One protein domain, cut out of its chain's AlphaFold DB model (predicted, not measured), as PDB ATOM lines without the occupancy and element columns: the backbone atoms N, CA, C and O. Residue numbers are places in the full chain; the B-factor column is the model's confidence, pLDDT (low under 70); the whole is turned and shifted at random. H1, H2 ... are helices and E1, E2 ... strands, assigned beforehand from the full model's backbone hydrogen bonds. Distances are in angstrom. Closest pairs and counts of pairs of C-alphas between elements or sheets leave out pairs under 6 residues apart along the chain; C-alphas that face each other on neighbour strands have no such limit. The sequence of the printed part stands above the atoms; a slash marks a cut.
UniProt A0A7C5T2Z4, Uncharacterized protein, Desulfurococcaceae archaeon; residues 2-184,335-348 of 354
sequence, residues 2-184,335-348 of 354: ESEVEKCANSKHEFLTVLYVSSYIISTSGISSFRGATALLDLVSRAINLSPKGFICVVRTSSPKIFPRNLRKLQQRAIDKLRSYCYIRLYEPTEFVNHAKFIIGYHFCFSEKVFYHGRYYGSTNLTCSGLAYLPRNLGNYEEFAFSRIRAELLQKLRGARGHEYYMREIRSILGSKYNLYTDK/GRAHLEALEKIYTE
ATOM      1  N   GLU A   2     -26.244 -55.558  46.356       78.25
ATOM      2  CA  GLU A   2     -24.894 -55.465  45.768       78.25
ATOM      3  C   GLU A   2     -24.259 -56.847  45.539       78.25
ATOM      4  O   GLU A   2     -23.900 -57.174  44.416       78.25
ATOM      5  N   SER A   3     -24.294 -57.717  46.554       84.38
ATOM      6  CA  SER A   3     -23.850 -59.114  46.444       84.38
ATOM      7  C   SER A   3     -24.500 -59.898  45.297       84.38
ATOM      8  O   SER A   3     -23.877 -60.783  44.726       84.38
ATOM      9  N   GLU A   4     -25.764 -59.617  44.970       87.25
ATOM     10  CA  GLU A   4     -26.496 -60.326  43.912       87.25
ATOM     11  C   GLU A   4     -26.167 -59.753  42.531       87.25
ATOM     12  O   GLU A   4     -26.057 -60.512  41.569       87.25
ATOM     13  N   VAL A   5     -25.933 -58.438  42.442       88.12
ATOM     14  CA  VAL A   5     -25.398 -57.783  41.238       88.12
ATOM     15  C   VAL A   5     -24.027 -58.364  40.903       88.12
ATOM     16  O   VAL A   5     -23.811 -58.781  39.770       88.12
ATOM     17  N   GLU A   6     -23.134 -58.468  41.891       90.88
ATOM     18  CA  GLU A   6     -21.798 -59.043  41.714       90.88
ATOM     19  C   GLU A   6     -21.842 -60.503  41.270       90.88
ATOM     20  O   GLU A   6     -21.197 -60.872  40.288       90.88
ATOM     21  N   LYS A   7     -22.643 -61.335  41.942       92.50
ATOM     22  CA  LYS A   7     -22.812 -62.746  41.565       92.50
ATOM     23  C   LYS A   7     -23.319 -62.899  40.136       92.50
ATOM     24  O   LYS A   7     -22.742 -63.676  39.375       92.50
ATOM     25  N   CYS A   8     -24.375 -62.174  39.764       93.12
ATOM     26  CA  CYS A   8     -24.961 -62.290  38.432       93.12
ATOM     27  C   CYS A   8     -24.023 -61.744  37.351       93.12
ATOM     28  O   CYS A   8     -23.878 -62.381  36.309       93.12
ATOM     29  N   ALA A   9     -23.337 -60.627  37.608       91.44
ATOM     30  CA  ALA A   9     -22.358 -60.069  36.680       91.44
ATOM     31  C   ALA A   9     -21.174 -61.024  36.455       91.44
ATOM     32  O   ALA A   9     -20.847 -61.333  35.309       91.44
ATOM     33  N   ASN A  10     -20.590 -61.564  37.529       93.25
ATOM     34  CA  ASN A  10     -19.464 -62.501  37.443       93.25
ATOM     35  C   ASN A  10     -19.850 -63.816  36.754       93.25
ATOM     36  O   ASN A  10     -19.052 -64.391  36.014       93.25
ATOM     37  N   SER A  11     -21.091 -64.265  36.950       93.88
ATOM     38  CA  SER A  11     -21.628 -65.476  36.317       93.88
ATOM     39  C   SER A  11     -22.152 -65.234  34.895       93.88
ATOM     40  O   SER A  11     -22.635 -66.168  34.259       93.88
ATOM     41  N   LYS A  12     -22.068 -63.997  34.377       92.25
ATOM     42  CA  LYS A  12     -22.623 -63.578  33.074       92.25
ATOM     43  C   LYS A  12     -24.114 -63.907  32.916       92.25
ATOM     44  O   LYS A  12     -24.574 -64.238  31.825       92.25
ATOM     45  N   HIS A  13     -24.865 -63.833  34.011       93.75
ATOM     46  CA  HIS A  13     -26.309 -64.022  33.987       93.75
ATOM     47  C   HIS A  13     -27.002 -62.814  33.351       93.75
ATOM     48  O   HIS A  13     -26.526 -61.682  33.439       93.75
ATOM     49  N   GLU A  14     -28.159 -63.048  32.738       93.12
ATOM     50  CA  GLU A  14     -29.075 -61.979  32.350       93.12
ATOM     51  C   GLU A  14     -29.845 -61.549  33.606       93.12
ATOM     52  O   GLU A  14     -30.534 -62.365  34.228       93.12
ATOM     53  N   PHE A  15     -29.724 -60.282  34.009       94.06
ATOM     54  CA  PHE A  15     -30.382 -59.771  35.211       94.06
ATOM     55  C   PHE A  15     -30.760 -58.292  35.098       94.06
ATOM     56  O   PHE A  15     -30.196 -57.551  34.294       94.06
ATOM     57  N   LEU A  16     -31.687 -57.862  35.956       95.06
ATOM     58  CA  LEU A  16     -31.988 -56.454  36.196       95.06
ATOM     59  C   LEU A  16     -32.113 -56.183  37.692       95.06
ATOM     60  O   LEU A  16     -32.889 -56.828  38.393       95.06
ATOM     61  N   THR A  17     -31.386 -55.184  38.173       95.25
ATOM     62  CA  THR A  17     -31.516 -54.648  39.527       95.25
ATOM     63  C   THR A  17     -32.094 -53.249  39.464       95.25
ATOM     64  O   THR A  17     -31.624 -52.424  38.688       95.25
ATOM     65  N   VAL A  18     -33.090 -52.969  40.294       95.31
ATOM     66  CA  VAL A  18     -33.691 -51.645  40.417       95.31
ATOM     67  C   VAL A  18     -33.612 -51.194  41.863       95.31
ATOM     68  O   VAL A  18     -34.115 -51.865  42.760       95.31
ATOM     69  N   LEU A  19     -32.998 -50.040  42.078       94.88
ATOM     70  CA  LEU A  19     -33.004 -49.324  43.338       94.88
ATOM     71  C   LEU A  19     -33.914 -48.107  43.188       94.88
ATOM     72  O   LEU A  19     -33.605 -47.196  42.423       94.88
ATOM     73  N   TYR A  20     -35.024 -48.094  43.916       93.88
ATOM     74  CA  TYR A  20     -35.970 -46.990  43.941       93.88
ATOM     75  C   TYR A  20     -35.975 -46.323  45.314       93.88
ATOM     76  O   TYR A  20     -36.316 -46.939  46.321       93.88
ATOM     77  N   VAL A  21     -35.580 -45.056  45.348       91.69
ATOM     78  CA  VAL A  21     -35.474 -44.251  46.563       91.69
ATOM     79  C   VAL A  21     -36.481 -43.116  46.490       91.69
ATOM     80  O   VAL A  21     -36.487 -42.368  45.514       91.69
ATOM     81  N   SER A  22     -37.278 -42.939  47.538       90.56
ATOM     82  CA  SER A  22     -38.084 -41.737  47.735       90.56
ATOM     83  C   SER A  22     -37.705 -41.075  49.048       90.56
ATOM     84  O   SER A  22     -37.605 -41.745  50.075       90.56
ATOM     85  N   SER A  23     -37.478 -39.765  49.019       87.81
ATOM     86  CA  SER A  23     -37.190 -38.988  50.222       87.81
ATOM     87  C   SER A  23     -37.528 -37.515  50.015       87.81
ATOM     88  O   SER A  23     -37.233 -36.963  48.954       87.81
ATOM     89  N   TYR A  24     -38.106 -36.852  51.018       86.75
ATOM     90  CA  TYR A  24     -38.396 -35.413  50.952       86.75
ATOM     91  C   TYR A  24     -37.108 -34.583  50.836       86.75
ATOM     92  O   TYR A  24     -37.008 -33.691  49.996       86.75
ATOM     93  N   ILE A  25     -36.095 -34.924  51.639       85.38
ATOM     94  CA  ILE A  25     -34.780 -34.279  51.639       85.38
ATOM     95  C   ILE A  25     -33.664 -35.324  51.744       85.38
ATOM     96  O   ILE A  25     -33.736 -36.283  52.513       85.38
ATOM     97  N   ILE A  26     -32.607 -35.106  50.971       85.31
ATOM     98  CA  ILE A  26     -31.416 -35.933  50.842       85.31
ATOM     99  C   ILE A  26     -30.205 -35.048  51.149       85.31
ATOM    100  O   ILE A  26     -29.939 -34.059  50.469       85.31
ATOM    101  N   SER A  27     -29.438 -35.400  52.176       81.25
ATOM    102  CA  SER A  27     -28.163 -34.763  52.481       81.25
ATOM    103  C   SER A  27     -27.008 -35.522  51.854       81.25
ATOM    104  O   SER A  27     -27.038 -36.740  51.698       81.25
ATOM    105  N   THR A  28     -25.916 -34.804  51.586       76.44
ATOM    106  CA  THR A  28     -24.666 -35.448  51.173       76.44
ATOM    107  C   THR A  28     -24.208 -36.478  52.194       76.44
ATOM    108  O   THR A  28     -23.792 -37.548  51.792       76.44
ATOM    109  N   SER A  29     -24.333 -36.187  53.491       70.50
ATOM    110  CA  SER A  29     -23.966 -37.103  54.578       70.50
ATOM    111  C   SER A  29     -24.850 -38.347  54.681       70.50
ATOM    112  O   SER A  29     -24.378 -39.352  55.192       70.50
ATOM    113  N   GLY A  30     -26.100 -38.305  54.212       66.25
ATOM    114  CA  GLY A  30     -26.964 -39.485  54.155       66.25
ATOM    115  C   GLY A  30     -26.658 -40.391  52.963       66.25
ATOM    116  O   GLY A  30     -26.994 -41.571  52.995       66.25
ATOM    117  N   ILE A  31     -25.991 -39.865  51.928       72.69
ATOM    118  CA  ILE A  31     -25.603 -40.632  50.731       72.69
ATOM    119  C   ILE A  31     -24.098 -40.897  50.612       72.69
ATOM    120  O   ILE A  31     -23.705 -41.667  49.740       72.69
ATOM    121  N   SER A  32     -23.265 -40.267  51.449       67.25
ATOM    122  CA  SER A  32     -21.806 -40.439  51.540       67.25
ATOM    123  C   SER A  32     -21.420 -41.118  52.854       67.25
ATOM    124  O   SER A  32     -22.073 -40.875  53.863       67.25
ATOM    125  N   SER A  33     -20.340 -41.901  52.863       59.66
ATOM    126  CA  SER A  33     -19.932 -42.742  53.996       59.66
ATOM    127  C   SER A  33     -19.934 -42.001  55.334       59.66
ATOM    128  O   SER A  33     -19.263 -40.981  55.500       59.66
ATOM    129  N   PHE A  34     -20.637 -42.563  56.316       51.75
ATOM    130  CA  PHE A  34     -20.523 -42.192  57.722       51.75
ATOM    131  C   PHE A  34     -19.950 -43.394  58.479       51.75
ATOM    132  O   PHE A  34     -20.540 -44.470  58.477       51.75
ATOM    133  N   ARG A  35     -18.777 -43.222  59.105       50.16
ATOM    134  CA  ARG A  35     -18.165 -44.197  60.034       50.16
ATOM    135  C   ARG A  35     -18.043 -45.641  59.502       50.16
ATOM    136  O   ARG A  35     -18.433 -46.585  60.177       50.16
ATOM    137  N   GLY A  36     -17.477 -45.820  58.308       44.94
ATOM    138  CA  GLY A  36     -17.114 -47.150  57.786       44.94
ATOM    139  C   GLY A  36     -18.252 -47.959  57.149       44.94
ATOM    140  O   GLY A  36     -17.989 -49.033  56.617       44.94
ATOM    141  N   ALA A  37     -19.489 -47.452  57.140       55.62
ATOM    142  CA  ALA A  37     -20.563 -48.021  56.326       55.62
ATOM    143  C   ALA A  37     -20.375 -47.651  54.843       55.62
ATOM    144  O   ALA A  37     -20.003 -46.516  54.531       55.62
ATOM    145  N   THR A  38     -20.659 -48.593  53.934       59.56
ATOM    146  CA  THR A  38     -20.697 -48.317  52.488       59.56
ATOM    147  C   THR A  38     -21.762 -47.259  52.210       59.56
ATOM    148  O   THR A  38     -22.921 -47.431  52.592       59.56
ATOM    149  N   ALA A  39     -21.380 -46.173  51.542       74.75
ATOM    150  CA  ALA A  39     -22.312 -45.123  51.171       74.75
ATOM    151  C   ALA A  39     -23.305 -45.588  50.100       74.75
ATOM    152  O   ALA A  39     -22.936 -46.341  49.199       74.75
ATOM    153  N   LEU A  40     -24.532 -45.057  50.116       80.00
ATOM    154  CA  LEU A  40     -25.506 -45.279  49.039       80.00
ATOM    155  C   LEU A  40     -24.912 -44.932  47.666       80.00
ATOM    156  O   LEU A  40     -25.088 -45.682  46.710       80.00
ATOM    157  N   LEU A  41     -24.183 -43.814  47.582       83.69
ATOM    158  CA  LEU A  41     -23.546 -43.373  46.344       83.69
ATOM    159  C   LEU A  41     -22.449 -44.338  45.876       83.69
ATOM    160  O   LEU A  41     -22.339 -44.585  44.679       83.69
ATOM    161  N   ASP A  42     -21.673 -44.903  46.804       83.00
ATOM    162  CA  ASP A  42     -20.616 -45.865  46.481       83.00
ATOM    163  C   ASP A  42     -21.223 -47.169  45.962       83.00
ATOM    164  O   ASP A  42     -20.775 -47.687  44.943       83.00
ATOM    165  N   LEU A  43     -22.288 -47.657  46.607       84.75
ATOM    166  CA  LEU A  43     -23.026 -48.841  46.164       84.75
ATOM    167  C   LEU A  43     -23.605 -48.638  44.762       84.75
ATOM    168  O   LEU A  43     -23.428 -49.489  43.892       84.75
ATOM    169  N   VAL A  44     -24.276 -47.506  44.528       89.50
ATOM    170  CA  VAL A  44     -24.853 -47.173  43.217       89.50
ATOM    171  C   VAL A  44     -23.759 -47.078  42.155       89.50
ATOM    172  O   VAL A  44     -23.885 -47.688  41.097       89.50
ATOM    173  N   SER A  45     -22.669 -46.365  42.447       89.19
ATOM    174  CA  SER A  45     -21.540 -46.205  41.528       89.19
ATOM    175  C   SER A  45     -20.900 -47.552  41.181       89.19
ATOM    176  O   SER A  45     -20.737 -47.869  40.003       89.19
ATOM    177  N   ARG A  46     -20.607 -48.401  42.178       89.12
ATOM    178  CA  ARG A  46     -20.044 -49.743  41.953       89.12
ATOM    179  C   ARG A  46     -20.975 -50.624  41.127       89.12
ATOM    180  O   ARG A  46     -20.518 -51.247  40.172       89.12
ATOM    181  N   ALA A  47     -22.267 -50.647  41.448       90.81
ATOM    182  CA  ALA A  47     -23.234 -51.478  40.739       90.81
ATOM    183  C   ALA A  47     -23.414 -51.052  39.270       90.81
ATOM    184  O   ALA A  47     -23.451 -51.911  38.389       90.81
ATOM    185  N   ILE A  48     -23.453 -49.743  38.995       91.31
ATOM    186  CA  ILE A  48     -23.513 -49.203  37.627       91.31
ATOM    187  C   ILE A  48     -22.226 -49.502  36.863       91.31
ATOM    188  O   ILE A  48     -22.297 -49.924  35.715       91.31
ATOM    189  N   ASN A  49     -21.056 -49.335  37.484       91.19
ATOM    190  CA  ASN A  49     -19.782 -49.640  36.827       91.19
ATOM    191  C   ASN A  49     -19.646 -51.134  36.499       91.19
ATOM    192  O   ASN A  49     -19.019 -51.486  35.503       91.19
ATOM    193  N   LEU A  50     -20.233 -52.013  37.319       92.44
ATOM    194  CA  LEU A  50     -20.204 -53.453  37.088       92.44
ATOM    195  C   LEU A  50     -21.178 -53.897  35.988       92.44
ATOM    196  O   LEU A  50     -20.840 -54.764  35.183       92.44
ATOM    197  N   SER A  51     -22.391 -53.339  35.959       92.94
ATOM    198  CA  SER A  51     -23.410 -53.680  34.961       92.94
ATOM    199  C   SER A  51     -24.313 -52.479  34.656       92.94
ATOM    200  O   SER A  51     -25.422 -52.383  35.192       92.94
ATOM    201  N   PRO A  52     -23.887 -51.564  33.765       93.12
ATOM    202  CA  PRO A  52     -24.607 -50.312  33.517       93.12
ATOM    203  C   PRO A  52     -25.968 -50.521  32.848       93.12
ATOM    204  O   PRO A  52     -26.841 -49.680  33.011       93.12
ATOM    205  N   LYS A  53     -26.163 -51.646  32.140       94.38
ATOM    206  CA  LYS A  53     -27.452 -52.065  31.551       94.38
ATOM    207  C   LYS A  53     -28.319 -52.890  32.507       94.38
ATOM    208  O   LYS A  53     -29.520 -53.019  32.289       94.38
ATOM    209  N   GLY A  54     -27.704 -53.508  33.516       94.06
ATOM    210  CA  GLY A  54     -28.360 -54.398  34.474       94.06
ATOM    211  C   GLY A  54     -28.700 -53.722  35.800       94.06
ATOM    212  O   GLY A  54     -29.172 -54.400  36.715       94.06
ATOM    213  N   PHE A  55     -28.462 -52.413  35.938       95.88
ATOM    214  CA  PHE A  55     -28.712 -51.666  37.166       95.88
ATOM    215  C   PHE A  55     -29.394 -50.320  36.893       95.88
ATOM    216  O   PHE A  55     -28.871 -49.463  36.186       95.88
ATOM    217  N   ILE A  56     -30.545 -50.105  37.528       96.69
ATOM    218  CA  ILE A  56     -31.336 -48.878  37.447       96.69
ATOM    219  C   ILE A  56     -31.398 -48.237  38.834       96.69
ATOM    220  O   ILE A  56     -31.883 -48.851  39.782       96.69
ATOM    221  N   CYS A  57     -30.975 -46.977  38.943       96.56
ATOM    222  CA  CYS A  57     -31.201 -46.146  40.126       96.56
ATOM    223  C   CYS A  57     -32.268 -45.088  39.832       96.56
ATOM    224  O   CYS A  57     -32.070 -44.247  38.959       96.56
ATOM    225  N   VAL A  58     -33.376 -45.089  40.570       96.81
ATOM    226  CA  VAL A  58     -34.417 -44.055  40.498       96.81
ATOM    227  C   VAL A  58     -34.500 -43.337  41.836       96.81
ATOM    228  O   VAL A  58     -34.589 -43.978  42.882       96.81
ATOM    229  N   VAL A  59     -34.492 -42.006  41.802       94.75
ATOM    230  CA  VAL A  59     -34.622 -41.170  43.000       94.75
ATOM    231  C   VAL A  59     -35.769 -40.191  42.810       94.75
ATOM    232  O   VAL A  59     -35.765 -39.380  41.887       94.75
ATOM    233  N   ARG A  60     -36.736 -40.234  43.718       93.19
ATOM    234  CA  ARG A  60     -37.820 -39.266  43.825       93.19
ATOM    235  C   ARG A  60     -37.565 -38.368  45.031       93.19
ATOM    236  O   ARG A  60     -37.392 -38.853  46.149       93.19
ATOM    237  N   THR A  61     -37.496 -37.060  44.815       92.94
ATOM    238  CA  THR A  61     -37.235 -36.103  45.897       92.94
ATOM    239  C   THR A  61     -37.769 -34.715  45.573       92.94
ATOM    240  O   THR A  61     -38.269 -34.488  44.478       92.94
ATOM    241  N   SER A  62     -37.687 -33.790  46.524       92.19
ATOM    242  CA  SER A  62     -38.092 -32.402  46.322       92.19
ATOM    243  C   SER A  62     -36.987 -31.591  45.643       92.19
ATOM    244  O   SER A  62     -35.792 -31.787  45.906       92.19
ATOM    245  N   SER A  63     -37.375 -30.636  44.796       93.62
ATOM    246  CA  SER A  63     -36.438 -29.679  44.200       93.62
ATOM    247  C   SER A  63     -35.679 -28.889  45.283       93.62
ATOM    248  O   SER A  63     -36.297 -28.362  46.203       93.62
ATOM    249  N   PRO A  64     -34.351 -28.699  45.182       93.12
ATOM    250  CA  PRO A  64     -33.604 -27.787  46.046       93.12
ATOM    251  C   PRO A  64     -34.211 -26.384  46.150       93.12
ATOM    252  O   PRO A  64     -34.054 -25.714  47.172       93.12
ATOM    253  N   LYS A  65     -34.876 -25.919  45.088       92.44
ATOM    254  CA  LYS A  65     -35.360 -24.543  44.956       92.44
ATOM    255  C   LYS A  65     -36.546 -24.219  45.846       92.44
ATOM    256  O   LYS A  65     -36.687 -23.054  46.211       92.44
ATOM    257  N   ILE A  66     -37.306 -25.229  46.270       90.50
ATOM    258  CA  ILE A  66     -38.408 -25.040  47.221       90.50
ATOM    259  C   ILE A  66     -37.908 -24.839  48.657       90.50
ATOM    260  O   ILE A  66     -38.661 -24.394  49.508       90.50
ATOM    261  N   PHE A  67     -36.634 -25.136  48.940       89.69
ATOM    262  CA  PHE A  67     -36.069 -24.995  50.281       89.69
ATOM    263  C   PHE A  67     -35.377 -23.640  50.499       89.69
ATOM    264  O   PHE A  67     -34.757 -23.091  49.574       89.69
ATOM    265  N   PRO A  68     -35.364 -23.131  51.744       84.88
ATOM    266  CA  PRO A  68     -34.598 -21.948  52.111       84.88
ATOM    267  C   PRO A  68     -33.119 -22.260  52.429       84.88
ATOM    268  O   PRO A  68     -32.744 -23.330  52.918       84.88
ATOM    269  N   ARG A  69     -32.256 -21.259  52.201       85.38
ATOM    270  CA  ARG A  69     -30.885 -21.129  52.747       85.38
ATOM    271  C   ARG A  69     -30.020 -22.405  52.665       85.38
ATOM    272  O   ARG A  69     -29.579 -22.800  51.587       85.38
ATOM    273  N   ASN A  70     -29.690 -22.999  53.814       85.94
ATOM    274  CA  ASN A  70     -28.734 -24.102  53.934       85.94
ATOM    275  C   ASN A  70     -29.328 -25.441  53.497       85.94
ATOM    276  O   ASN A  70     -28.598 -26.253  52.929       85.94
ATOM    277  N   LEU A  71     -30.634 -25.648  53.700       85.81
ATOM    278  CA  LEU A  71     -31.323 -26.863  53.256       85.81
ATOM    279  C   LEU A  71     -31.265 -26.982  51.733       85.81
ATOM    280  O   LEU A  71     -30.880 -28.031  51.223       85.81
ATOM    281  N   ARG A  72     -31.476 -25.870  51.014       90.19
ATOM    282  CA  ARG A  72     -31.264 -25.785  49.560       90.19
ATOM    283  C   ARG A  72     -29.868 -26.236  49.146       90.19
ATOM    284  O   ARG A  72     -29.731 -27.070  48.261       90.19
ATOM    285  N   LYS A  73     -28.816 -25.702  49.779       90.44
ATOM    286  CA  LYS A  73     -27.421 -26.049  49.440       90.44
ATOM    287  C   LYS A  73     -27.124 -27.528  49.691       90.44
ATOM    288  O   LYS A  73     -26.402 -28.147  48.915       90.44
ATOM    289  N   LEU A  74     -27.653 -28.076  50.780       88.75
ATOM    290  CA  LEU A  74     -27.479 -29.475  51.159       88.75
ATOM    291  C   LEU A  74     -28.187 -30.414  50.171       88.75
ATOM    292  O   LEU A  74     -27.537 -31.328  49.662       88.75
ATOM    293  N   GLN A  75     -29.447 -30.122  49.840       91.38
ATOM    294  CA  GLN A  75     -30.249 -30.860  48.860       91.38
ATOM    295  C   GLN A  75     -29.618 -30.792  47.461       91.38
ATOM    296  O   GLN A  75     -29.427 -31.820  46.815       91.38
ATOM    297  N   GLN A  76     -29.201 -29.596  47.022       93.00
ATOM    298  CA  GLN A  76     -28.550 -29.380  45.725       93.00
ATOM    299  C   GLN A  76     -27.287 -30.232  45.580       93.00
ATOM    300  O   GLN A  76     -27.145 -30.971  44.612       93.00
ATOM    301  N   ARG A  77     -26.390 -30.196  46.575       90.56
ATOM    302  CA  ARG A  77     -25.143 -30.978  46.543       90.56
ATOM    303  C   ARG A  77     -25.393 -32.484  46.498       90.56
ATOM    304  O   ARG A  77     -24.602 -33.203  45.894       90.56
ATOM    305  N   ALA A  78     -26.433 -32.970  47.173       89.75
ATOM    306  CA  ALA A  78     -26.783 -34.385  47.146       89.75
ATOM    307  C   ALA A  78     -27.331 -34.796  45.774       89.75
ATOM    308  O   ALA A  78     -26.866 -35.777  45.192       89.75
ATOM    309  N   ILE A  79     -28.254 -34.003  45.226       92.75
ATOM    310  CA  ILE A  79     -28.831 -34.217  43.897       92.75
ATOM    311  C   ILE A  79     -27.756 -34.171  42.814       92.75
ATOM    312  O   ILE A  79     -27.708 -35.077  41.990       92.75
ATOM    313  N   ASP A  80     -26.844 -33.198  42.832       90.81
ATOM    314  CA  ASP A  80     -25.785 -33.087  41.817       90.81
ATOM    315  C   ASP A  80     -24.870 -34.318  41.780       90.81
ATOM    316  O   ASP A  80     -24.433 -34.737  40.706       90.81
ATOM    317  N   LYS A  81     -24.631 -34.954  42.935       89.38
ATOM    318  CA  LYS A  81     -23.897 -36.226  43.001       89.38
ATOM    319  C   LYS A  81     -24.704 -37.388  42.423       89.38
ATOM    320  O   LYS A  81     -24.158 -38.191  41.674       89.38
ATOM    321  N   LEU A  82     -25.992 -37.474  42.750       91.25
ATOM    322  CA  LEU A  82     -26.867 -38.561  42.300       91.25
ATOM    323  C   LEU A  82     -27.218 -38.464  40.806       91.25
ATOM    324  O   LEU A  82     -27.360 -39.493  40.153       91.25
ATOM    325  N   ARG A  83     -27.313 -37.252  40.240       91.38
ATOM    326  CA  ARG A  83     -27.695 -37.004  38.832       91.38
ATOM    327  C   ARG A  83     -26.759 -37.657  37.819       91.38
ATOM    328  O   ARG A  83     -27.167 -37.894  36.691       91.38
ATOM    329  N   SER A  84     -25.524 -37.963  38.216       85.56
ATOM    330  CA  SER A  84     -24.568 -38.665  37.349       85.56
ATOM    331  C   SER A  84     -24.908 -40.151  37.162       85.56
ATOM    332  O   SER A  84     -24.386 -40.776  36.248       85.56
ATOM    333  N   TYR A  85     -25.753 -40.715  38.029       87.94
ATOM    334  CA  TYR A  85     -25.951 -42.162  38.159       87.94
ATOM    335  C   TYR A  85     -27.426 -42.584  38.194       87.94
ATOM    336  O   TYR A  85     -27.749 -43.741  37.934       87.94
ATOM    337  N   CYS A  86     -28.329 -41.671  38.546       95.06
ATOM    338  CA  CYS A  86     -29.721 -41.982  38.835       95.06
ATOM    339  C   CYS A  86     -30.685 -41.157  37.979       95.06
ATOM    340  O   CYS A  86     -30.460 -39.978  37.706       95.06
ATOM    341  N   TYR A  87     -31.820 -41.763  37.643       96.75
ATOM    342  CA  TYR A  87     -32.986 -41.081  37.096       96.75
ATOM    343  C   TYR A  87     -33.667 -40.321  38.237       96.75
ATOM    344  O   TYR A  87     -34.354 -40.925  39.065       96.75
ATOM    345  N   ILE A  88     -33.440 -39.009  38.315       95.69
ATOM    346  CA  ILE A  88     -33.983 -38.177  39.396       95.69
ATOM    347  C   ILE A  88     -35.236 -37.444  38.943       95.69
ATOM    348  O   ILE A  88     -35.222 -36.772  37.910       95.69
ATOM    349  N   ARG A  89     -36.291 -37.530  39.754       95.44
ATOM    350  CA  ARG A  89     -37.520 -36.752  39.616       95.44
ATOM    351  C   ARG A  89     -37.667 -35.769  40.771       95.44
ATOM    352  O   ARG A  89     -37.723 -36.193  41.925       95.44
ATOM    353  N   LEU A  90     -37.740 -34.484  40.428       94.25
ATOM    354  CA  LEU A  90     -37.903 -33.356  41.351       94.25
ATOM    355  C   LEU A  90     -39.313 -32.755  41.333       94.25
ATOM    356  O   LEU A  90     -39.661 -31.993  42.233       94.25
ATOM    357  N   TYR A  91     -40.102 -33.083  40.307       91.19
ATOM    358  CA  TYR A  91     -41.435 -32.537  40.079       91.19
ATOM    359  C   TYR A  91     -42.451 -33.638  39.744       91.19
ATOM    360  O   TYR A  91     -42.228 -34.491  38.876       91.19
ATOM    361  N   GLU A  92     -43.590 -33.597  40.434       85.25
ATOM    362  CA  GLU A  92     -44.768 -34.432  40.205       85.25
ATOM    363  C   GLU A  92     -45.989 -33.506  40.077       85.25
ATOM    364  O   GLU A  92     -46.301 -32.797  41.033       85.25
ATOM    365  N   PRO A  93     -46.683 -33.471  38.924       77.56
ATOM    366  CA  PRO A  93     -47.869 -32.630  38.755       77.56
ATOM    367  C   PRO A  93     -48.981 -32.892  39.773       77.56
ATOM    368  O   PRO A  93     -49.741 -31.985  40.086       77.56
ATOM    369  N   THR A  94     -49.095 -34.128  40.263       74.25
ATOM    370  CA  THR A  94     -50.183 -34.550  41.154       74.25
ATOM    371  C   THR A  94     -49.848 -34.442  42.636       74.25
ATOM    372  O   THR A  94     -50.726 -34.676  43.458       74.25
ATOM    373  N   GLU A  95     -48.600 -34.138  42.998       70.56
ATOM    374  CA  GLU A  95     -48.171 -34.111  44.397       70.56
ATOM    375  C   GLU A  95     -47.383 -32.840  44.709       70.56
ATOM    376  O   GLU A  95     -46.334 -32.578  44.119       70.56
ATOM    377  N   PHE A  96     -47.901 -32.072  45.669       63.25
ATOM    378  CA  PHE A  96     -47.313 -30.819  46.138       63.25
ATOM    379  C   PHE A  96     -45.968 -31.018  46.834       63.25
ATOM    380  O   PHE A  96     -44.987 -30.343  46.512       63.25
ATOM    381  N   VAL A  97     -45.895 -31.994  47.737       70.25
ATOM    382  CA  VAL A  97     -44.679 -32.338  48.467       70.25
ATOM    383  C   VAL A  97     -44.498 -33.852  48.480       70.25
ATOM    384  O   VAL A  97     -45.429 -34.620  48.704       70.25
ATOM    385  N   ASN A  98     -43.263 -34.304  48.250       73.62
ATOM    386  CA  ASN A  98     -42.925 -35.717  48.370       73.62
ATOM    387  C   ASN A  98     -42.750 -36.114  49.846       73.62
ATOM    388  O   ASN A  98     -41.654 -35.980  50.389       73.62
ATOM    389  N   HIS A  99     -43.794 -36.645  50.486       72.44
ATOM    390  CA  HIS A  99     -43.717 -37.130  51.876       72.44
ATOM    391  C   HIS A  99     -43.155 -38.544  52.015       72.44
ATOM    392  O   HIS A  99     -42.748 -38.946  53.111       72.44
ATOM    393  N   ALA A 100     -43.134 -39.309  50.921       75.94
ATOM    394  CA  ALA A 100     -42.773 -40.713  50.952       75.94
ATOM    395  C   ALA A 100     -41.272 -40.902  51.225       75.94
ATOM    396  O   ALA A 100     -40.423 -40.346  50.524       75.94
ATOM    397  N   LYS A 101     -40.960 -41.721  52.236       83.44
ATOM    398  CA  LYS A 101     -39.599 -42.026  52.701       83.44
ATOM    399  C   LYS A 101     -39.367 -43.525  52.653       83.44
ATOM    400  O   LYS A 101     -39.789 -44.262  53.547       83.44
ATOM    401  N   PHE A 102     -38.742 -43.980  51.577       84.88
ATOM    402  CA  PHE A 102     -38.469 -45.394  51.396       84.88
ATOM    403  C   PHE A 102     -37.258 -45.667  50.519       84.88
ATOM    404  O   PHE A 102     -36.869 -44.863  49.670       84.88
ATOM    405  N   ILE A 103     -36.713 -46.865  50.693       87.12
ATOM    406  CA  ILE A 103     -35.774 -47.488  49.768       87.12
ATOM    407  C   ILE A 103     -36.349 -48.847  49.400       87.12
ATOM    408  O   ILE A 103     -36.557 -49.697  50.264       87.12
ATOM    409  N   ILE A 104     -36.595 -49.059  48.116       88.38
ATOM    410  CA  ILE A 104     -37.075 -50.326  47.585       88.38
ATOM    411  C   ILE A 104     -36.051 -50.844  46.589       88.38
ATOM    412  O   ILE A 104     -35.569 -50.137  45.710       88.38
ATOM    413  N   GLY A 105     -35.703 -52.101  46.767       90.81
ATOM    414  CA  GLY A 105     -34.715 -52.818  46.010       90.81
ATOM    415  C   GLY A 105     -35.337 -54.022  45.339       90.81
ATOM    416  O   GLY A 105     -35.957 -54.846  46.006       90.81
ATOM    417  N   TYR A 106     -35.133 -54.151  44.041       91.50
ATOM    418  CA  TYR A 106     -35.588 -55.276  43.243       91.50
ATOM    419  C   TYR A 106     -34.399 -55.876  42.515       91.50
ATOM    420  O   TYR A 106     -33.591 -55.143  41.958       91.50
ATOM    421  N   HIS A 107     -34.291 -57.197  42.492       92.44
ATOM    422  CA  HIS A 107     -33.299 -57.896  41.685       92.44
ATOM    423  C   HIS A 107     -33.957 -59.088  41.006       92.44
ATOM    424  O   HIS A 107     -34.468 -59.991  41.668       92.44
ATOM    425  N   PHE A 108     -33.928 -59.085  39.683       90.81
ATOM    426  CA  PHE A 108     -34.436 -60.139  38.825       90.81
ATOM    427  C   PHE A 108     -33.244 -60.829  38.175       90.81
ATOM    428  O   PHE A 108     -32.584 -60.228  37.335       90.81
ATOM    429  N   CYS A 109     -32.979 -62.080  38.542       91.62
ATOM    430  CA  CYS A 109     -32.038 -62.927  37.817       91.62
ATOM    431  C   CYS A 109     -32.840 -63.774  36.827       91.62
ATOM    432  O   CYS A 109     -33.506 -64.733  37.225       91.62
ATOM    433  N   PHE A 110     -32.823 -63.402  35.546       88.88
ATOM    434  CA  PHE A 110     -33.607 -64.075  34.507       88.88
ATOM    435  C   PHE A 110     -33.038 -65.458  34.183       88.88
ATOM    436  O   PHE A 110     -33.809 -66.388  33.944       88.88
ATOM    437  N   SER A 111     -31.713 -65.623  34.263       90.25
ATOM    438  CA  SER A 111     -31.042 -66.916  34.074       90.25
ATOM    439  C   SER A 111     -31.456 -67.955  35.121       90.25
ATOM    440  O   SER A 111     -31.745 -69.096  34.774       90.25
ATOM    441  N   GLU A 112     -31.546 -67.561  36.396       87.25
ATOM    442  CA  GLU A 112     -31.951 -68.460  37.491       87.25
ATOM    443  C   GLU A 112     -33.463 -68.453  37.762       87.25
ATOM    444  O   GLU A 112     -33.956 -69.270  38.541       87.25
ATOM    445  N   LYS A 113     -34.209 -67.524  37.153       84.75
ATOM    446  CA  LYS A 113     -35.638 -67.272  37.411       84.75
ATOM    447  C   LYS A 113     -35.941 -66.963  38.887       84.75
ATOM    448  O   LYS A 113     -36.978 -67.356  39.436       84.75
ATOM    449  N   VAL A 114     -35.039 -66.233  39.543       84.69
ATOM    450  CA  VAL A 114     -35.170 -65.830  40.952       84.69
ATOM    451  C   VAL A 114     -35.408 -64.330  41.054       84.69
ATOM    452  O   VAL A 114     -34.810 -63.536  40.330       84.69
ATOM    453  N   PHE A 115     -36.270 -63.951  41.994       85.19
ATOM    454  CA  PHE A 115     -36.545 -62.572  42.345       85.19
ATOM    455  C   PHE A 115     -36.163 -62.300  43.802       85.19
ATOM    456  O   PHE A 115     -36.539 -63.030  44.724       85.19
ATOM    457  N   TYR A 116     -35.439 -61.213  44.020       85.75
ATOM    458  CA  TYR A 116     -35.148 -60.697  45.348       85.75
ATOM    459  C   TYR A 116     -35.780 -59.328  45.487       85.75
ATOM    460  O   TYR A 116     -35.731 -58.505  44.571       85.75
ATOM    461  N   HIS A 117     -36.334 -59.082  46.662       84.62
ATOM    462  CA  HIS A 117     -36.935 -57.813  46.995       84.62
ATOM    463  C   HIS A 117     -36.541 -57.401  48.408       84.62
ATOM    464  O   HIS A 117     -36.640 -58.173  49.359       84.62
ATOM    465  N   GLY A 118     -36.087 -56.165  48.538       82.12
ATOM    466  CA  GLY A 118     -35.860 -55.509  49.812       82.12
ATOM    467  C   GLY A 118     -36.679 -54.235  49.863       82.12
ATOM    468  O   GLY A 118     -36.759 -53.512  48.878       82.12
ATOM    469  N   ARG A 119     -37.267 -53.942  51.012       81.12
ATOM    470  CA  ARG A 119     -37.911 -52.663  51.278       81.12
ATOM    471  C   ARG A 119     -37.482 -52.150  52.637       81.12
ATOM    472  O   ARG A 119     -37.320 -52.919  53.586       81.12
ATOM    473  N   TYR A 120     -37.326 -50.846  52.701       78.38
ATOM    474  CA  TYR A 120     -37.082 -50.106  53.914       78.38
ATOM    475  C   TYR A 120     -38.033 -48.913  53.922       78.38
ATOM    476  O   TYR A 120     -37.961 -48.067  53.029       78.38
ATOM    477  N   TYR A 121     -38.928 -48.881  54.906       72.50
ATOM    478  CA  TYR A 121     -39.793 -47.743  55.207       72.50
ATOM    479  C   TYR A 121     -39.352 -47.179  56.549       72.50
ATOM    480  O   TYR A 121     -39.254 -47.911  57.527       72.50
ATOM    481  N   GLY A 122     -39.070 -45.887  56.625       63.81
ATOM    482  CA  GLY A 122     -38.630 -45.297  57.884       63.81
ATOM    483  C   GLY A 122     -38.679 -43.785  57.858       63.81
ATOM    484  O   GLY A 122     -39.092 -43.169  56.877       63.81
ATOM    485  N   SER A 123     -38.196 -43.161  58.931       59.81
ATOM    486  CA  SER A 123     -38.141 -41.696  59.070       59.81
ATOM    487  C   SER A 123     -37.172 -40.989  58.103       59.81
ATOM    488  O   SER A 123     -36.915 -39.792  58.234       59.81
ATOM    489  N   THR A 124     -36.651 -41.699  57.104       55.81
ATOM    490  CA  THR A 124     -35.503 -41.313  56.287       55.81
ATOM    491  C   THR A 124     -35.850 -40.295  55.207       55.81
ATOM    492  O   THR A 124     -35.847 -40.533  54.001       55.81
ATOM    493  N   ASN A 125     -35.974 -39.056  55.661       57.38
ATOM    494  CA  ASN A 125     -35.112 -38.045  55.070       57.38
ATOM    495  C   ASN A 125     -33.694 -38.634  55.061       57.38
ATOM    496  O   ASN A 125     -33.220 -39.035  56.126       57.38
ATOM    497  N   LEU A 126     -33.051 -38.788  53.899       62.06
ATOM    498  CA  LEU A 126     -31.670 -39.290  53.802       62.06
ATOM    499  C   LEU A 126     -30.703 -38.216  54.322       62.06
ATOM    500  O   LEU A 126     -29.840 -37.719  53.612       62.06
ATOM    501  N   THR A 127     -30.910 -37.816  55.568       51.41
ATOM    502  CA  THR A 127     -30.195 -36.831  56.368       51.41
ATOM    503  C   THR A 127     -29.406 -37.578  57.441       51.41
ATOM    504  O   THR A 127     -29.731 -38.728  57.720       51.41
ATOM    505  N   CYS A 128     -28.355 -36.975  58.016       46.88
ATOM    506  CA  CYS A 128     -27.468 -37.620  59.002       46.88
ATOM    507  C   CYS A 128     -28.196 -38.589  59.956       46.88
ATOM    508  O   CYS A 128     -29.249 -38.252  60.496       46.88
ATOM    509  N   SER A 129     -27.584 -39.742  60.240       44.38
ATOM    510  CA  SER A 129     -28.011 -40.697  61.271       44.38
ATOM    511  C   SER A 129     -27.980 -40.035  62.660       44.38
ATOM    512  O   SER A 129     -26.952 -40.077  63.335       44.38
ATOM    513  N   GLY A 130     -29.043 -39.327  63.052       38.91
ATOM    514  CA  GLY A 130     -28.964 -38.389  64.181       38.91
ATOM    515  C   GLY A 130     -30.212 -38.197  65.039       38.91
ATOM    516  O   GLY A 130     -30.102 -37.543  66.067       38.91
ATOM    517  N   LEU A 131     -31.366 -38.778  64.698       36.47
ATOM    518  CA  LEU A 131     -32.546 -38.757  65.586       36.47
ATOM    519  C   LEU A 131     -32.843 -40.114  66.245       36.47
ATOM    520  O   LEU A 131     -33.713 -40.196  67.104       36.47
ATOM    521  N   ALA A 132     -32.101 -41.166  65.890       38.09
ATOM    522  CA  ALA A 132     -32.302 -42.522  66.408       38.09
ATOM    523  C   ALA A 132     -31.371 -42.901  67.579       38.09
ATOM    524  O   ALA A 132     -31.435 -44.028  68.057       38.09
ATOM    525  N   TYR A 133     -30.499 -41.999  68.050       38.91
ATOM    526  CA  TYR A 133     -29.540 -42.311  69.118       38.91
ATOM    527  C   TYR A 133     -29.727 -41.409  70.343       38.91
ATOM    528  O   TYR A 133     -28.949 -40.492  70.599       38.91
ATOM    529  N   LEU A 134     -30.772 -41.696  71.122       40.38
ATOM    530  CA  LEU A 134     -30.848 -41.320  72.532       40.38
ATOM    531  C   LEU A 134     -30.788 -42.611  73.366       40.38
ATOM    532  O   LEU A 134     -31.559 -43.523  73.081       40.38
ATOM    533  N   PRO A 135     -29.956 -42.705  74.423       46.81
ATOM    534  CA  PRO A 135     -29.789 -43.928  75.225       46.81
ATOM    535  C   PRO A 135     -31.062 -44.461  75.910       46.81
ATOM    536  O   PRO A 135     -31.002 -45.490  76.576       46.81
ATOM    537  N   ARG A 136     -32.190 -43.741  75.825       42.31
ATOM    538  CA  ARG A 136     -33.441 -44.048  76.535       42.31
ATOM    539  C   ARG A 136     -34.724 -43.895  75.709       42.31
ATOM    540  O   ARG A 136     -35.781 -44.194  76.246       42.31
ATOM    541  N   ASN A 137     -34.654 -43.484  74.438       41.12
ATOM    542  CA  ASN A 137     -35.843 -43.357  73.587       41.12
ATOM    543  C   ASN A 137     -35.687 -44.234  72.347       41.12
ATOM    544  O   ASN A 137     -34.729 -44.080  71.591       41.12
ATOM    545  N   LEU A 138     -36.645 -45.142  72.147       40.22
ATOM    546  CA  LEU A 138     -36.806 -45.882  70.900       40.22
ATOM    547  C   LEU A 138     -37.051 -44.858  69.781       40.22
ATOM    548  O   LEU A 138     -38.002 -44.080  69.849       40.22
ATOM    549  N   GLY A 139     -36.146 -44.811  68.801       42.78
ATOM    550  CA  GLY A 139     -36.304 -43.990  67.603       42.78
ATOM    551  C   GLY A 139     -37.529 -44.409  66.786       42.78
ATOM    552  O   GLY A 139     -38.100 -45.477  67.007       42.78
ATOM    553  N   ASN A 140     -37.929 -43.539  65.856       47.38
ATOM    554  CA  ASN A 140     -39.076 -43.717  64.963       47.38
ATOM    555  C   ASN A 140     -39.178 -45.139  64.384       47.38
ATOM    556  O   ASN A 140     -38.168 -45.774  64.103       47.38
ATOM    557  N   TYR A 141     -40.409 -45.600  64.158       46.53
ATOM    558  CA  TYR A 141     -40.703 -46.891  63.540       46.53
ATOM    559  C   TYR A 141     -39.991 -47.022  62.179       46.53
ATOM    560  O   TYR A 141     -40.289 -46.294  61.230       46.53
ATOM    561  N   GLU A 142     -39.012 -47.921  62.111       56.75
ATOM    562  CA  GLU A 142     -38.296 -48.295  60.893       56.75
ATOM    563  C   GLU A 142     -38.682 -49.734  60.544       56.75
ATOM    564  O   GLU A 142     -38.354 -50.675  61.268       56.75
ATOM    565  N   GLU A 143     -39.396 -49.921  59.436       53.97
ATOM    566  CA  GLU A 143     -39.686 -51.241  58.893       53.97
ATOM    567  C   GLU A 143     -38.607 -51.639  57.892       53.97
ATOM    568  O   GLU A 143     -38.481 -51.059  56.810       53.97
ATOM    569  N   PHE A 144     -37.878 -52.703  58.211       58.69
ATOM    570  CA  PHE A 144     -37.037 -53.402  57.253       58.69
ATOM    571  C   PHE A 144     -37.670 -54.746  56.900       58.69
ATOM    572  O   PHE A 144     -37.959 -55.558  57.779       58.69
ATOM    573  N   ALA A 145     -37.853 -55.011  55.608       59.47
ATOM    574  CA  ALA A 145     -38.252 -56.331  55.140       59.47
ATOM    575  C   ALA A 145     -37.432 -56.734  53.915       59.47
ATOM    576  O   ALA A 145     -37.370 -56.017  52.918       59.47
ATOM    577  N   PHE A 146     -36.847 -57.926  53.975       63.47
ATOM    578  CA  PHE A 146     -36.149 -58.549  52.860       63.47
ATOM    579  C   PHE A 146     -36.772 -59.911  52.572       63.47
ATOM    580  O   PHE A 146     -36.990 -60.708  53.483       63.47
ATOM    581  N   SER A 147     -37.062 -60.180  51.305       65.62
ATOM    582  CA  SER A 147     -37.615 -61.449  50.854       65.62
ATOM    583  C   SER A 147     -36.909 -61.945  49.594       65.62
ATOM    584  O   SER A 147     -36.566 -61.191  48.682       65.62
ATOM    585  N   ARG A 148     -36.705 -63.262  49.540       74.19
ATOM    586  CA  ARG A 148     -36.285 -63.994  48.342       74.19
ATOM    587  C   ARG A 148     -37.454 -64.850  47.892       74.19
ATOM    588  O   ARG A 148     -37.937 -65.679  48.659       74.19
ATOM    589  N   ILE A 149     -37.914 -64.653  46.663       67.94
ATOM    590  CA  ILE A 149     -39.101 -65.318  46.127       67.94
ATOM    591  C   ILE A 149     -38.736 -65.899  44.755       67.94
ATOM    592  O   ILE A 149     -38.098 -65.249  43.931       67.94
ATOM    593  N   ARG A 150     -39.123 -67.148  44.479       64.81
ATOM    594  CA  ARG A 150     -39.018 -67.685  43.110       64.81
ATOM    595  C   ARG A 150     -39.986 -66.923  42.207       64.81
ATOM    596  O   ARG A 150     -41.126 -66.724  42.616       64.81
ATOM    597  N   ALA A 151     -39.579 -66.536  40.998       62.66
ATOM    598  CA  ALA A 151     -40.408 -65.695  40.124       62.66
ATOM    599  C   ALA A 151     -41.811 -66.294  39.870       62.66
ATOM    600  O   ALA A 151     -42.806 -65.577  39.872       62.66
ATOM    601  N   GLU A 152     -41.904 -67.623  39.778       63.69
ATOM    602  CA  GLU A 152     -43.154 -68.385  39.614       63.69
ATOM    603  C   GLU A 152     -44.136 -68.251  40.793       63.69
ATOM    604  O   GLU A 152     -45.342 -68.433  40.638       63.69
ATOM    605  N   LEU A 153     -43.634 -67.939  41.991       62.62
ATOM    606  CA  LEU A 153     -44.449 -67.741  43.190       62.62
ATOM    607  C   LEU A 153     -44.890 -66.286  43.356       62.62
ATOM    608  O   LEU A 153     -45.807 -66.022  44.130       62.62
ATOM    609  N   LEU A 154     -44.283 -65.351  42.621       64.81
ATOM    610  CA  LEU A 154     -44.568 -63.924  42.732       64.81
ATOM    611  C   LEU A 154     -46.014 -63.590  42.342       64.81
ATOM    612  O   LEU A 154     -46.668 -62.800  43.014       64.81
ATOM    613  N   GLN A 155     -46.529 -64.281  41.322       62.41
ATOM    614  CA  GLN A 155     -47.913 -64.170  40.840       62.41
ATOM    615  C   GLN A 155     -48.942 -64.663  41.866       62.41
ATOM    616  O   GLN A 155     -50.091 -64.235  41.858       62.41
ATOM    617  N   LYS A 156     -48.540 -65.559  42.779       58.75
ATOM    618  CA  LYS A 156     -49.427 -66.143  43.800       58.75
ATOM    619  C   LYS A 156     -49.488 -65.314  45.084       58.75
ATOM    620  O   LYS A 156     -50.274 -65.622  45.979       58.75
ATOM    621  N   LEU A 157     -48.660 -64.276  45.209       59.44
ATOM    622  CA  LEU A 157     -48.631 -63.434  46.398       59.44
ATOM    623  C   LEU A 157     -49.713 -62.358  46.312       59.44
ATOM    624  O   LEU A 157     -49.719 -61.534  45.400       59.44
ATOM    625  N   ARG A 158     -50.558 -62.270  47.349       51.25
ATOM    626  CA  ARG A 158     -51.518 -61.163  47.547       51.25
ATOM    627  C   ARG A 158     -50.862 -59.762  47.504       51.25
ATOM    628  O   ARG A 158     -51.566 -58.775  47.332       51.25
ATOM    629  N   GLY A 159     -49.531 -59.671  47.628       55.75
ATOM    630  CA  GLY A 159     -48.728 -58.442  47.540       55.75
ATOM    631  C   GLY A 159     -48.268 -58.022  46.133       55.75
ATOM    632  O   GLY A 159     -47.614 -56.987  46.013       55.75
ATOM    633  N   ALA A 160     -48.607 -58.763  45.067       63.47
ATOM    634  CA  ALA A 160     -48.185 -58.446  43.694       63.47
ATOM    635  C   ALA A 160     -48.604 -57.033  43.236       63.47
ATOM    636  O   ALA A 160     -47.830 -56.352  42.566       63.47
ATOM    637  N   ARG A 161     -49.773 -56.545  43.683       70.00
ATOM    638  CA  ARG A 161     -50.274 -55.190  43.372       70.00
ATOM    639  C   ARG A 161     -49.351 -54.072  43.869       70.00
ATOM    640  O   ARG A 161     -49.210 -53.056  43.199       70.00
ATOM    641  N   GLY A 162     -48.705 -54.258  45.024       75.44
ATOM    642  CA  GLY A 162     -47.756 -53.277  45.561       75.44
ATOM    643  C   GLY A 162     -46.487 -53.190  44.712       75.44
ATOM    644  O   GLY A 162     -46.031 -52.101  44.378       75.44
ATOM    645  N   HIS A 163     -45.949 -54.337  44.292       81.12
ATOM    646  CA  HIS A 163     -44.801 -54.377  43.382       81.12
ATOM    647  C   HIS A 163     -45.145 -53.819  41.997       81.12
ATOM    648  O   HIS A 163     -44.341 -53.087  41.423       81.12
ATOM    649  N   GLU A 164     -46.346 -54.109  41.486       82.75
ATOM    650  CA  GLU A 164     -46.846 -53.543  40.231       82.75
ATOM    651  C   GLU A 164     -46.917 -52.014  40.289       82.75
ATOM    652  O   GLU A 164     -46.435 -51.349  39.371       82.75
ATOM    653  N   TYR A 165     -47.460 -51.455  41.378       85.94
ATOM    654  CA  TYR A 165     -47.528 -50.009  41.586       85.94
ATOM    655  C   TYR A 165     -46.143 -49.359  41.457       85.94
ATOM    656  O   TYR A 165     -45.958 -48.478  40.615       85.94
ATOM    657  N   TYR A 166     -45.155 -49.841  42.224       88.31
ATOM    658  CA  TYR A 166     -43.804 -49.278  42.203       88.31
ATOM    659  C   TYR A 166     -43.105 -49.482  40.858       88.31
ATOM    660  O   TYR A 166     -42.451 -48.567  40.371       88.31
ATOM    661  N   MET A 167     -43.260 -50.644  40.217       89.44
ATOM    662  CA  MET A 167     -42.680 -50.895  38.890       89.44
ATOM    663  C   MET A 167     -43.264 -49.976  37.818       89.44
ATOM    664  O   MET A 167     -42.528 -49.468  36.971       89.44
ATOM    665  N   ARG A 168     -44.576 -49.718  37.867       89.62
ATOM    666  CA  ARG A 168     -45.239 -48.768  36.969       89.62
ATOM    667  C   ARG A 168     -44.743 -47.342  37.201       89.62
ATOM    668  O   ARG A 168     -44.491 -46.633  36.230       89.62
ATOM    669  N   GLU A 169     -44.571 -46.941  38.458       90.94
ATOM    670  CA  GLU A 169     -44.013 -45.632  38.811       90.94
ATOM    671  C   GLU A 169     -42.566 -45.493  38.306       90.94
ATOM    672  O   GLU A 169     -42.268 -44.561  37.563       90.94
ATOM    673  N   ILE A 170     -41.695 -46.466  38.592       94.69
ATOM    674  CA  ILE A 170     -40.302 -46.526  38.108       94.69
ATOM    675  C   ILE A 170     -40.248 -46.408  36.582       94.69
ATOM    676  O   ILE A 170     -39.489 -45.596  36.051       94.69
ATOM    677  N   ARG A 171     -41.074 -47.183  35.866       94.19
ATOM    678  CA  ARG A 171     -41.163 -47.130  34.403       94.19
ATOM    679  C   ARG A 171     -41.613 -45.755  33.911       94.19
ATOM    680  O   ARG A 171     -41.046 -45.256  32.943       94.19
ATOM    681  N   SER A 172     -42.607 -45.148  34.559       93.12
ATOM    682  CA  SER A 172     -43.091 -43.804  34.221       93.12
ATOM    683  C   SER A 172     -41.982 -42.760  34.371       93.12
ATOM    684  O   SER A 172     -41.724 -41.991  33.443       93.12
ATOM    685  N   ILE A 173     -41.253 -42.788  35.494       95.25
ATOM    686  CA  ILE A 173     -40.133 -41.876  35.756       95.25
ATOM    687  C   ILE A 173     -39.032 -42.067  34.712       95.25
ATOM    688  O   ILE A 173     -38.569 -41.092  34.120       95.25
ATOM    689  N   LEU A 174     -38.630 -43.315  34.462       95.69
ATOM    690  CA  LEU A 174     -37.551 -43.630  33.531       95.69
ATOM    691  C   LEU A 174     -37.922 -43.256  32.092       95.69
ATOM    692  O   LEU A 174     -37.122 -42.621  31.412       95.69
ATOM    693  N   GLY A 175     -39.138 -43.583  31.652       95.69
ATOM    694  CA  GLY A 175     -39.645 -43.234  30.324       95.69
ATOM    695  C   GLY A 175     -39.763 -41.728  30.121       95.69
ATOM    696  O   GLY A 175     -39.293 -41.213  29.109       95.69
ATOM    697  N   SER A 176     -40.308 -41.009  31.107       94.38
ATOM    698  CA  SER A 176     -40.363 -39.547  31.083       94.38
ATOM    699  C   SER A 176     -38.959 -38.953  30.967       94.38
ATOM    700  O   SER A 176     -38.675 -38.228  30.017       94.38
ATOM    701  N   LYS A 177     -38.026 -39.332  31.851       95.25
ATOM    702  CA  LYS A 177     -36.649 -38.815  31.815       95.25
ATOM    703  C   LYS A 177     -35.934 -39.178  30.517       95.25
ATOM    704  O   LYS A 177     -35.311 -38.311  29.921       95.25
ATOM    705  N   TYR A 178     -36.057 -40.409  30.035       95.62
ATOM    706  CA  TYR A 178     -35.481 -40.801  28.753       95.62
ATOM    707  C   TYR A 178     -35.993 -39.909  27.613       95.62
ATOM    708  O   TYR A 178     -35.190 -39.322  26.888       95.62
ATOM    709  N   ASN A 179     -37.312 -39.727  27.504       95.69
ATOM    710  CA  ASN A 179     -37.921 -38.932  26.438       95.69
ATOM    711  C   ASN A 179     -37.565 -37.443  26.540       95.69
ATOM    712  O   ASN A 179     -37.223 -36.839  25.530       95.69
ATOM    713  N   LEU A 180     -37.564 -36.857  27.743       95.81
ATOM    714  CA  LEU A 180     -37.215 -35.443  27.937       95.81
ATOM    715  C   LEU A 180     -35.788 -35.111  27.471       95.81
ATOM    716  O   LEU A 180     -35.541 -33.999  27.010       95.81
ATOM    717  N   TYR A 181     -34.850 -36.055  27.581       95.50
ATOM    718  CA  TYR A 181     -33.455 -35.852  27.175       95.50
ATOM    719  C   TYR A 181     -33.147 -36.295  25.737       95.50
ATOM    720  O   TYR A 181     -32.152 -35.846  25.166       95.50
ATOM    721  N   THR A 182     -33.953 -37.184  25.149       94.25
ATOM    722  CA  THR A 182     -33.646 -37.801  23.843       94.25
ATOM    723  C   THR A 182     -34.599 -37.399  22.721       94.25
ATOM    724  O   THR A 182     -34.193 -37.442  21.559       94.25
ATOM    725  N   ASP A 183     -35.813 -36.946  23.038       95.62
ATOM    726  CA  ASP A 183     -36.824 -36.546  22.065       95.62
ATOM    727  C   ASP A 183     -37.284 -35.096  22.292       95.62
ATOM    728  O   ASP A 183     -38.004 -34.758  23.234       95.62
ATOM    729  N   LYS A 184     -36.899 -34.231  21.350       95.88
ATOM    730  CA  LYS A 184     -37.235 -32.802  21.343       95.88
ATOM    731  C   LYS A 184     -38.741 -32.553  21.253       95.88
ATOM    732  O   LYS A 184     -39.217 -31.594  21.855       95.88
ATOM    733  N   GLY A 335     -30.360 -46.466  28.382       94.81
ATOM    734  CA  GLY A 335     -31.749 -46.083  28.663       94.81
ATOM    735  C   GLY A 335     -32.795 -46.921  27.924       94.81
ATOM    736  O   GLY A 335     -33.786 -47.336  28.522       94.81
ATOM    737  N   ARG A 336     -32.547 -47.253  26.651       95.31
ATOM    738  CA  ARG A 336     -33.441 -48.132  25.881       95.31
ATOM    739  C   ARG A 336     -33.470 -49.556  26.448       95.31
ATOM    740  O   ARG A 336     -34.552 -50.106  26.628       95.31
ATOM    741  N   ALA A 337     -32.307 -50.111  26.794       95.25
ATOM    742  CA  ALA A 337     -32.212 -51.438  27.403       95.25
ATOM    743  C   ALA A 337     -32.930 -51.488  28.764       95.25
ATOM    744  O   ALA A 337     -33.616 -52.461  29.062       95.25
ATOM    745  N   HIS A 338     -32.846 -50.417  29.561       96.31
ATOM    746  CA  HIS A 338     -33.601 -50.303  30.810       96.31
ATOM    747  C   HIS A 338     -35.114 -50.314  30.592       96.31
ATOM    748  O   HIS A 338     -35.823 -51.024  31.304       96.31
ATOM    749  N   LEU A 339     -35.617 -49.556  29.612       95.00
ATOM    750  CA  LEU A 339     -37.044 -49.541  29.275       95.00
ATOM    751  C   LEU A 339     -37.531 -50.914  28.808       95.00
ATOM    752  O   LEU A 339     -38.574 -51.375  29.267       95.00
ATOM    753  N   GLU A 340     -36.769 -51.578  27.941       93.38
ATOM    754  CA  GLU A 340     -37.083 -52.919  27.437       93.38
ATOM    755  C   GLU A 340     -37.076 -53.961  28.571       93.38
ATOM    756  O   GLU A 340     -38.005 -54.762  28.681       93.38
ATOM    757  N   ALA A 341     -36.092 -53.910  29.475       92.19
ATOM    758  CA  ALA A 341     -36.016 -54.812  30.623       92.19
ATOM    759  C   ALA A 341     -37.167 -54.597  31.624       92.19
ATOM    760  O   ALA A 341     -37.737 -55.566  32.133       92.19
ATOM    761  N   LEU A 342     -37.550 -53.342  31.887       91.62
ATOM    762  CA  LEU A 342     -38.720 -53.029  32.715       91.62
ATOM    763  C   LEU A 342     -40.026 -53.488  32.053       91.62
ATOM    764  O   LEU A 342     -40.910 -53.991  32.748       91.62
ATOM    765  N   GLU A 343     -40.146 -53.364  30.729       88.81
ATOM    766  CA  GLU A 343     -41.317 -53.856  29.996       88.81
ATOM    767  C   GLU A 343     -41.430 -55.378  30.064       88.81
ATOM    768  O   GLU A 343     -42.520 -55.900  30.310       88.81
ATOM    769  N   LYS A 344     -40.306 -56.089  29.933       85.75
ATOM    770  CA  LYS A 344     -40.235 -57.543  30.118       85.75
ATOM    771  C   LYS A 344     -40.746 -57.946  31.504       85.75
ATOM    772  O   LYS A 344     -41.614 -58.804  31.617       85.75
ATOM    773  N   ILE A 345     -40.291 -57.276  32.566       84.50
ATOM    774  CA  ILE A 345     -40.777 -57.530  33.935       84.50
ATOM    775  C   ILE A 345     -42.282 -57.257  34.045       84.50
ATOM    776  O   ILE A 345     -43.026 -58.072  34.594       84.50
ATOM    777  N   TYR A 346     -42.753 -56.125  33.523       79.19
ATOM    778  CA  TYR A 346     -44.162 -55.758  33.630       79.19
ATOM    779  C   TYR A 346     -45.070 -56.765  32.908       79.19
ATOM    780  O   TYR A 346     -46.052 -57.241  33.479       79.19
ATOM    781  N   THR A 347     -44.724 -57.133  31.675       76.25
ATOM    782  CA  THR A 347     -45.536 -58.010  30.820       76.25
ATOM    783  C   THR A 347     -45.441 -59.485  31.206       76.25
ATOM    784  O   THR A 347     -46.468 -60.164  31.270       76.25
ATOM    785  N   GLU A 348     -44.242 -59.990  31.496       71.25
ATOM    786  CA  GLU A 348     -44.011 -61.423  31.714       71.25
ATOM    787  C   GLU A 348     -44.187 -61.837  33.179       71.25
ATOM    788  O   GLU A 348     -44.607 -62.964  33.453       71.25
TER     789      GLU A 348
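This is residues 2 to 184 and 335 to 348 of the 354 residues of an uncharacterized protein of Desulfurococcaceae archaeon (UniProt A0A7C5T2Z4). A twisted six-stranded sheet forms the core, with H6 and H7 crossing one face and H1 and H3 side by side over the other: three layers, helices on both faces of a sheet. H4 reaches the sheet with one end, and residues 133 to 138 of the long E5 to E6 link stick out. The printed part has 197 residues, with seven named helices and six named strands in the order H1 E1 H2 H3 E2 H4 E3 E4 E5 E6 H5 H6 H7. The sheet, E3 E2 E1 E4 E5 E6, is mixed, as is the class, helices and strands. The whole is compact, with a radius of gyration of the C-alphas of 17.2 A and spans of 50 by 47 by 33 A.

In sheet order, the strands are E3, residues 87 to 89; E2, 55 to 60, 16.8 A; E1, 15 to 22, 23.3 A; E4, 102 to 109, 23.1 A; E5, 114 to 121, 23.5 A; and E6, 143 to 150, 22.8 A. The helices are H6, 160 to 182, 32.1 A; H7, 335 to 348, 19.9 A; H1, 2 to 10, 12.2 A; H3, 40 to 50, 15.4 A; H4, 69 to 82, 20.7 A; H2, 28 to 31; and H5, 151 to 154. C-alpha 2 is at (-24.894, -55.465, 45.768) and C-alpha 348 at (-44.011, -61.423, 31.714).

The sheet is twisted, its C-alphas up to 4.1 A off the best plane. E1 is parallel to E2, with N 58 and O 19 within hydrogen-bond range at 2.8 A, and E2 to E3, with N 89 and O 59 at 2.9 A. E1, H2 H3, E2 and E2, H4, E3 are strand-helix-strand units, parallel neighbour strands joined through helices, with right-handed crossovers. E1 and E4 are antiparallel, N 18 and O 106 at 2.8 A. E4 E5 E6 form a meander, each strand the antiparallel neighbour of the one before, and two hairpins, with N 105 and O 118 at 2.7 A and N 119 and O 145 at 2.8 A. H6 runs across the strands at a height over the sheet of 9.2 A. H7, on the same face, touches H6 at a shallow tilt of 25 degrees, opposite ways; C-alphas 178 and 335 are closest, 6.5 A. H1, on the opposite face, runs along the strands and touches H3, C-alphas 2 and 47 closest at 6.6 A. H2 touches H4 residues 74 to 78, C-alphas 28 and 78 closest at 4.7 A. H4 and H5 only graze the sheet. Every O i to N i+4 pair is within range in H1, H3, H6 and H7, and 9 of 10 in H4; H2 and H5 are too short for such a pair.

The C-alphas of Arg 136 and Lys 184, the two farthest apart, are 56.5 A apart. Residues 185 to 334 are not printed; C-alphas 184 and 335 are 16.1 A apart across the cut. The links E3 to E4 and E5 to E6 are long. Mean pLDDT of the printed part is 80.4; 47 residues are under 70, among them 122 to 147 and 149 to 160.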